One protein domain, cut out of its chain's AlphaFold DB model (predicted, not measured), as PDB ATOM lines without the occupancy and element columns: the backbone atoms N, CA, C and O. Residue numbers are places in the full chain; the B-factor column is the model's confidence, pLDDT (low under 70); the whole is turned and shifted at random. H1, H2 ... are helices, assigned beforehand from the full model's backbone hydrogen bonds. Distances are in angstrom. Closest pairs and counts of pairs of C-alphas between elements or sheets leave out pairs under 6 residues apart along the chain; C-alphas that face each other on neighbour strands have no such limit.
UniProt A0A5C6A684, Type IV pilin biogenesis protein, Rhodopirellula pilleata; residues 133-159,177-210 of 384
ATOM      1  N   GLY A 133     155.888 191.936 105.876       54.28
ATOM      2  CA  GLY A 133     155.850 192.201 107.307       54.28
ATOM      3  C   GLY A 133     156.126 190.905 108.071       54.28
ATOM      4  O   GLY A 133     155.738 189.824 107.637       54.28
ATOM      5  N   VAL A 134     156.727 191.002 109.260       56.50
ATOM      6  CA  VAL A 134     156.737 189.899 110.249       56.50
ATOM      7  C   VAL A 134     155.329 189.289 110.414       56.50
ATOM      8  O   VAL A 134     155.178 188.104 110.694       56.50
ATOM      9  N   ASP A 135     154.304 190.098 110.150       60.84
ATOM     10  CA  ASP A 135     152.892 189.748 110.160       60.84
ATOM     11  C   ASP A 135     152.474 188.700 109.114       60.84
ATOM     12  O   ASP A 135     151.670 187.834 109.455       60.84
ATOM     13  N   GLY A 136     153.009 188.732 107.887       66.44
ATOM     14  CA  GLY A 136     152.619 187.782 106.833       66.44
ATOM     15  C   GLY A 136     153.175 186.380 107.071       66.44
ATOM     16  O   GLY A 136     152.452 185.392 106.962       66.44
ATOM     17  N   ARG A 137     154.432 186.274 107.529       70.12
ATOM     18  CA  ARG A 137     155.038 184.969 107.868       70.12
ATOM     19  C   ARG A 137     154.345 184.293 109.045       70.12
ATOM     20  O   ARG A 137     154.107 183.091 109.009       70.12
ATOM     21  N   LEU A 138     154.007 185.054 110.089       72.88
ATOM     22  CA  LEU A 138     153.253 184.516 111.225       72.88
ATOM     23  C   LEU A 138     151.862 184.046 110.804       72.88
ATOM     24  O   LEU A 138     151.396 183.025 111.301       72.88
ATOM     25  N   PHE A 139     151.222 184.769 109.882       77.94
ATOM     26  CA  PHE A 139     149.939 184.362 109.328       77.94
ATOM     27  C   PHE A 139     150.050 183.044 108.558       77.94
ATOM     28  O   PHE A 139     149.253 182.147 108.798       77.94
ATOM     29  N   GLN A 140     151.071 182.880 107.712       75.62
ATOM     30  CA  GLN A 140     151.295 181.637 106.970       75.62
ATOM     31  C   GLN A 140     151.514 180.432 107.900       75.62
ATOM     32  O   GLN A 140     150.920 179.378 107.687       75.62
ATOM     33  N   ILE A 141     152.324 180.592 108.952       76.69
ATOM     34  CA  ILE A 141     152.567 179.533 109.948       76.69
ATOM     35  C   ILE A 141     151.284 179.214 110.717       76.69
ATOM     36  O   ILE A 141     150.936 178.046 110.875       76.69
ATOM     37  N   GLY A 142     150.570 180.245 111.178       81.88
ATOM     38  CA  GLY A 142     149.307 180.073 111.890       81.88
ATOM     39  C   GLY A 142     148.259 179.369 111.031       81.88
ATOM     40  O   GLY A 142     147.617 178.436 111.499       81.88
ATOM     41  N   PHE A 143     148.141 179.756 109.761       83.50
ATOM     42  CA  PHE A 143     147.227 179.134 108.811       83.50
ATOM     43  C   PHE A 143     147.584 177.667 108.547       83.50
ATOM     44  O   PHE A 143     146.718 176.804 108.664       83.50
ATOM     45  N   GLY A 144     148.859 177.365 108.269       82.50
ATOM     46  CA  GLY A 144     149.319 175.987 108.066       82.50
ATOM     47  C   GLY A 144     149.047 175.099 109.281       82.50
ATOM     48  O   GLY A 144     148.524 173.998 109.131       82.50
ATOM     49  N   PHE A 145     149.310 175.609 110.487       82.75
ATOM     50  CA  PHE A 145     149.006 174.890 111.724       82.75
ATOM     51  C   PHE A 145     147.508 174.607 111.884       82.75
ATOM     52  O   PHE A 145     147.137 173.485 112.214       82.75
ATOM     53  N   VAL A 146     146.642 175.596 111.628       84.25
ATOM     54  CA  VAL A 146     145.181 175.427 111.722       84.25
ATOM     55  C   VAL A 146     144.684 174.367 110.741       84.25
ATOM     56  O   VAL A 146     143.897 173.507 111.129       84.25
ATOM     57  N   VAL A 147     145.166 174.387 109.494       84.81
ATOM     58  CA  VAL A 147     144.794 173.389 108.478       84.81
ATOM     59  C   VAL A 147     145.228 171.987 108.903       84.81
ATOM     60  O   VAL A 147     144.413 171.068 108.893       84.81
ATOM     61  N   THR A 148     146.481 171.807 109.330       81.19
ATOM     62  CA  THR A 148     146.961 170.503 109.814       81.19
ATOM     63  C   THR A 148     146.182 170.025 111.031       81.19
ATOM     64  O   THR A 148     145.804 168.858 111.090       81.19
ATOM     65  N   TRP A 149     145.903 170.913 111.986       84.69
ATOM     66  CA  TRP A 149     145.118 170.572 113.168       84.69
ATOM     67  C   TRP A 149     143.704 170.104 112.802       84.69
ATOM     68  O   TRP A 149     143.209 169.136 113.378       84.69
ATOM     69  N   LEU A 150     143.071 170.741 111.811       85.38
ATOM     70  CA  LEU A 150     141.746 170.357 111.320       85.38
ATOM     71  C   LEU A 150     141.771 168.964 110.676       85.38
ATOM     72  O   LEU A 150     140.906 168.145 110.973       85.38
ATOM     73  N   ILE A 151     142.794 168.667 109.868       86.44
ATOM     74  CA  ILE A 151     142.987 167.340 109.259       86.44
ATOM     75  C   ILE A 151     143.167 166.263 110.338       86.44
ATOM     76  O   ILE A 151     142.494 165.235 110.295       86.44
ATOM     77  N   VAL A 152     144.035 166.503 111.328       82.69
ATOM     78  CA  VAL A 152     144.271 165.561 112.439       82.69
ATOM     79  C   VAL A 152     142.996 165.345 113.258       82.69
ATOM     80  O   VAL A 152     142.664 164.210 113.590       82.69
ATOM     81  N   SER A 153     142.247 166.413 113.537       84.81
ATOM     82  CA  SER A 153     140.979 166.322 114.271       84.81
ATOM     83  C   SER A 153     139.933 165.522 113.495       84.81
ATOM     84  O   SER A 153     139.249 164.683 114.073       84.81
ATOM     85  N   PHE A 154     139.842 165.719 112.177       86.62
ATOM     86  CA  PHE A 154     138.949 164.944 111.314       86.62
ATOM     87  C   PHE A 154     139.305 163.448 111.307       86.62
ATOM     88  O   PHE A 154     138.425 162.606 111.475       86.62
ATOM     89  N   LEU A 155     140.595 163.115 111.186       85.12
ATOM     90  CA  LEU A 155     141.092 161.737 111.283       85.12
ATOM     91  C   LEU A 155     140.695 161.078 112.612       85.12
ATOM     92  O   LEU A 155     140.197 159.953 112.616       85.12
ATOM     93  N   MET A 156     140.874 161.788 113.726       83.81
ATOM     94  CA  MET A 156     140.564 161.278 115.064       83.81
ATOM     95  C   MET A 156     139.064 161.062 115.287       83.81
ATOM     96  O   MET A 156     138.679 160.038 115.840       83.81
ATOM     97  N   LEU A 157     138.225 162.004 114.846       85.88
ATOM     98  CA  LEU A 157     136.782 161.975 115.107       85.88
ATOM     99  C   LEU A 157     136.002 161.050 114.168       85.88
ATOM    100  O   LEU A 157     134.972 160.521 114.573       85.88
ATOM    101  N   PHE A 158     136.459 160.861 112.927       89.44
ATOM    102  CA  PHE A 158     135.717 160.087 111.925       89.44
ATOM    103  C   PHE A 158     136.405 158.778 111.545       89.44
ATOM    104  O   PHE A 158     135.758 157.733 111.484       89.44
ATOM    105  N   ILE A 159     137.712 158.809 111.284       88.75
ATOM    106  CA  ILE A 159     138.407 157.659 110.697       88.75
ATOM    107  C   ILE A 159     138.725 156.599 111.756       88.75
ATOM    108  O   ILE A 159     138.405 155.429 111.557       88.75
ATOM    109  N   SER A 177     150.220 150.627 117.610       80.00
ATOM    110  CA  SER A 177     150.192 152.024 117.143       80.00
ATOM    111  C   SER A 177     148.796 152.647 117.244       80.00
ATOM    112  O   SER A 177     148.668 153.809 117.621       80.00
ATOM    113  N   MET A 178     147.753 151.867 116.957       82.12
ATOM    114  CA  MET A 178     146.364 152.307 117.018       82.12
ATOM    115  C   MET A 178     145.858 152.411 118.455       82.12
ATOM    116  O   MET A 178     145.174 153.376 118.779       82.12
ATOM    117  N   LEU A 179     146.277 151.502 119.341       86.19
ATOM    118  CA  LEU A 179     145.978 151.598 120.774       86.19
ATOM    119  C   LEU A 179     146.536 152.887 121.393       86.19
ATOM    120  O   LEU A 179     145.835 153.546 122.157       86.19
ATOM    121  N   TRP A 180     147.757 153.293 121.024       83.31
ATOM    122  CA  TRP A 180     148.307 154.591 121.434       83.31
ATOM    123  C   TRP A 180     147.473 155.759 120.906       83.31
ATOM    124  O   TRP A 180     147.228 156.722 121.630       83.31
ATOM    125  N   LEU A 181     147.009 155.666 119.660       81.25
ATOM    126  CA  LEU A 181     146.205 156.706 119.031       81.25
ATOM    127  C   LEU A 181     144.825 156.841 119.688       81.25
ATOM    128  O   LEU A 181     144.400 157.958 119.954       81.25
ATOM    129  N   ILE A 182     144.175 155.723 120.025       83.81
ATOM    130  CA  ILE A 182     142.902 155.676 120.765       83.81
ATOM    131  C   ILE A 182     143.092 156.187 122.197       83.81
ATOM    132  O   ILE A 182     142.285 156.968 122.698       83.81
ATOM    133  N   ALA A 183     144.183 155.800 122.862       86.75
ATOM    134  CA  ALA A 183     144.498 156.299 124.197       86.75
ATOM    135  C   ALA A 183     144.678 157.826 124.210       86.75
ATOM    136  O   ALA A 183     144.260 158.478 125.163       86.75
ATOM    137  N   ILE A 184     145.258 158.399 123.149       80.31
ATOM    138  CA  ILE A 184     145.381 159.852 122.964       80.31
ATOM    139  C   ILE A 184     144.041 160.475 122.545       80.31
ATOM    140  O   ILE A 184     143.720 161.568 123.012       80.31
ATOM    141  N   SER A 185     143.253 159.801 121.696       79.00
ATOM    142  CA  SER A 185     141.995 160.346 121.171       79.00
ATOM    143  C   SER A 185     140.952 160.535 122.259       79.00
ATOM    144  O   SER A 185     140.276 161.551 122.206       79.00
ATOM    145  N   ARG A 186     140.918 159.654 123.278       82.75
ATOM    146  CA  ARG A 186     140.073 159.765 124.490       82.75
ATOM    147  C   ARG A 186     140.281 161.057 125.289       82.75
ATOM    148  O   ARG A 186     139.546 161.330 126.236       82.75
ATOM    149  N   TYR A 187     141.307 161.833 124.950       82.88
ATOM    150  CA  TYR A 187     141.502 163.187 125.442       82.88
ATOM    151  C   TYR A 187     141.056 164.225 124.408       82.88
ATOM    152  O   TYR A 187     141.753 165.208 124.143       82.88
ATOM    153  N   ASP A 188     139.863 164.043 123.856       77.62
ATOM    154  CA  ASP A 188     139.201 164.903 122.877       77.62
ATOM    155  C   ASP A 188     139.224 166.366 123.360       77.62
ATOM    156  O   ASP A 188     139.539 167.307 122.622       77.62
ATOM    157  N   ALA A 189     138.981 166.545 124.663       78.06
ATOM    158  CA  ALA A 189     139.061 167.829 125.339       78.06
ATOM    159  C   ALA A 189     140.475 168.435 125.279       78.06
ATOM    160  O   ALA A 189     140.606 169.628 125.003       78.06
ATOM    161  N   LEU A 190     141.543 167.654 125.492       78.25
ATOM    162  CA  LEU A 190     142.924 168.157 125.409       78.25
ATOM    163  C   LEU A 190     143.282 168.597 123.989       78.25
ATOM    164  O   LEU A 190     143.969 169.606 123.838       78.25
ATOM    165  N   ILE A 191     142.802 167.902 122.953       75.94
ATOM    166  CA  ILE A 191     143.045 168.292 121.555       75.94
ATOM    167  C   ILE A 191     142.434 169.673 121.287       75.94
ATOM    168  O   ILE A 191     143.115 170.557 120.756       75.94
ATOM    169  N   PHE A 192     141.198 169.901 121.729       77.31
ATOM    170  CA  PHE A 192     140.529 171.195 121.594       77.31
ATOM    171  C   PHE A 192     141.222 172.301 122.409       77.31
ATOM    172  O   PHE A 192     141.509 173.384 121.888       77.31
ATOM    173  N   TRP A 193     141.588 172.012 123.662       78.44
ATOM    174  CA  TRP A 193     142.345 172.937 124.511       78.44
ATOM    175  C   TRP A 193     143.732 173.259 123.944       78.44
ATOM    176  O   TRP A 193     144.186 174.396 124.072       78.44
ATOM    177  N   SER A 194     144.387 172.312 123.268       77.19
ATOM    178  CA  SER A 194     145.692 172.525 122.633       77.19
ATOM    179  C   SER A 194     145.615 173.524 121.475       77.19
ATOM    180  O   SER A 194     146.482 174.394 121.368       77.19
ATOM    181  N   LEU A 195     144.547 173.484 120.666       79.12
ATOM    182  CA  LEU A 195     144.315 174.475 119.613       79.12
ATOM    183  C   LEU A 195     144.055 175.851 120.206       79.12
ATOM    184  O   LEU A 195     144.644 176.829 119.751       79.12
ATOM    185  N   ILE A 196     143.185 175.935 121.215       80.12
ATOM    186  CA  ILE A 196     142.888 177.207 121.880       80.12
ATOM    187  C   ILE A 196     144.174 177.787 122.466       80.12
ATOM    188  O   ILE A 196     144.478 178.950 122.217       80.12
ATOM    189  N   LEU A 197     144.971 176.988 123.180       82.88
ATOM    190  CA  LEU A 197     146.260 177.420 123.720       82.88
ATOM    191  C   LEU A 197     147.231 177.853 122.622       82.88
ATOM    192  O   LEU A 197     147.922 178.856 122.797       82.88
ATOM    193  N   PHE A 198     147.272 177.156 121.487       81.50
ATOM    194  CA  PHE A 198     148.109 177.544 120.357       81.50
ATOM    195  C   PHE A 198     147.653 178.865 119.732       81.50
ATOM    196  O   PHE A 198     148.471 179.764 119.553       81.50
ATOM    197  N   LEU A 199     146.359 179.032 119.452       81.12
ATOM    198  CA  LEU A 199     145.794 180.266 118.903       81.12
ATOM    199  C   LEU A 199     145.965 181.436 119.874       81.12
ATOM    200  O   LEU A 199     146.345 182.527 119.453       81.12
ATOM    201  N   VAL A 200     145.761 181.209 121.174       84.12
ATOM    202  CA  VAL A 200     146.021 182.194 122.229       84.12
ATOM    203  C   VAL A 200     147.509 182.517 122.299       84.12
ATOM    204  O   VAL A 200     147.856 183.690 122.367       84.12
ATOM    205  N   SER A 201     148.401 181.530 122.225       80.69
ATOM    206  CA  SER A 201     149.851 181.745 122.186       80.69
ATOM    207  C   SER A 201     150.252 182.563 120.962       80.69
ATOM    208  O   SER A 201     150.954 183.562 121.098       80.69
ATOM    209  N   LEU A 202     149.736 182.231 119.780       78.81
ATOM    210  CA  LEU A 202     150.015 182.935 118.534       78.81
ATOM    211  C   LEU A 202     149.440 184.354 118.564       78.81
ATOM    212  O   LEU A 202     150.123 185.293 118.167       78.81
ATOM    213  N   PHE A 203     148.248 184.547 119.134       78.62
ATOM    214  CA  PHE A 203     147.650 185.861 119.362       78.62
ATOM    215  C   PHE A 203     148.425 186.678 120.399       78.62
ATOM    216  O   PHE A 203     148.646 187.871 120.197       78.62
ATOM    217  N   VAL A 204     148.888 186.064 121.489       79.69
ATOM    218  CA  VAL A 204     149.731 186.703 122.507       79.69
ATOM    219  C   VAL A 204     151.078 187.067 121.903       79.69
ATOM    220  O   VAL A 204     151.519 188.189 122.108       79.69
ATOM    221  N   ILE A 205     151.712 186.194 121.122       75.00
ATOM    222  CA  ILE A 205     152.961 186.460 120.399       75.00
ATOM    223  C   ILE A 205     152.738 187.584 119.390       75.00
ATOM    224  O   ILE A 205     153.480 188.558 119.399       75.00
ATOM    225  N   GLN A 206     151.676 187.530 118.587       72.00
ATOM    226  CA  GLN A 206     151.345 188.569 117.619       72.00
ATOM    227  C   GLN A 206     151.050 189.900 118.318       72.00
ATOM    228  O   GLN A 206     151.575 190.925 117.900       72.00
ATOM    229  N   ARG A 207     150.295 189.919 119.422       71.06
ATOM    230  CA  ARG A 207     150.097 191.121 120.246       71.06
ATOM    231  C   ARG A 207     151.367 191.555 120.964       71.06
ATOM    232  O   ARG A 207     151.540 192.748 121.166       71.06
ATOM    233  N   ARG A 208     152.275 190.657 121.335       64.81
ATOM    234  CA  ARG A 208     153.583 190.989 121.929       64.81
ATOM    235  C   ARG A 208     154.541 191.560 120.884       64.81
ATOM    236  O   ARG A 208     155.384 192.377 121.243       64.81
ATOM    237  N   LEU A 209     154.402 191.156 119.622       64.50
ATOM    238  CA  LEU A 209     155.195 191.625 118.486       64.50
ATOM    239  C   LEU A 209     154.638 192.937 117.906       64.50
ATOM    240  O   LEU A 209     155.396 193.886 117.721       64.50
ATOM    241  N   LYS A 210     153.318 193.031 117.689       58.34
ATOM    242  CA  LYS A 210     152.609 194.238 117.213       58.34
ATOM    243  C   LYS A 210     152.425 195.283 118.310       58.34
ATOM    244  O   LYS A 210     152.491 196.487 118.060       58.34
TER     245      LYS A 210
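Overview. This is residues 133 to 159 and 177 to 210 of the 384 residues of the protein "Type IV pilin biogenesis protein" of Rhodopirellula pilleata (UniProt A0A5C6A684). Two long helices, H1 and H3, lie side by side and run opposite ways, and the short H2 sits near the end of the pair where H1 ends and H3 begins. The printed part has 61 residues with three named helices, in the order H1, H2, H3, and no named strand: all helix. It is loose, with a radius of gyration of the C-alphas of 14.2 A, a rod spanning 43 by 17 by 17 A.

Along the chain. Find C-alpha 134 at (156.737, 189.899, 110.249); from there H1, residues 134 to 159, runs 37.1 A. H3, residues 188 to 210, runs 32.7 A to C-alpha 210 at (152.609, 194.238, 117.213). H2 is residues 177 to 185, 12.4 A.

Arrangement. H1 and H3 touch at a shallow tilt of 4 degrees; their closest C-alphas, Gly 142 and Leu 202, are 7.3 A apart. H2 is close to H1 but not clearly touching, the closest C-alphas, Met 156 and Ser 185, being 6.3 A apart; at 71 degrees they are only just about perpendicular. H2 and H3 meet only through their tight link. In H1, H2 and H3 every O i to N i+4 pair is within hydrogen-bond range.

Size, cuts and confidence. Residues 160 to 176 are not printed; C-alphas 159 and 177 are 14.6 A apart across this cut. Confidence is under 70 at residues 133 to 136 and 208 to 210.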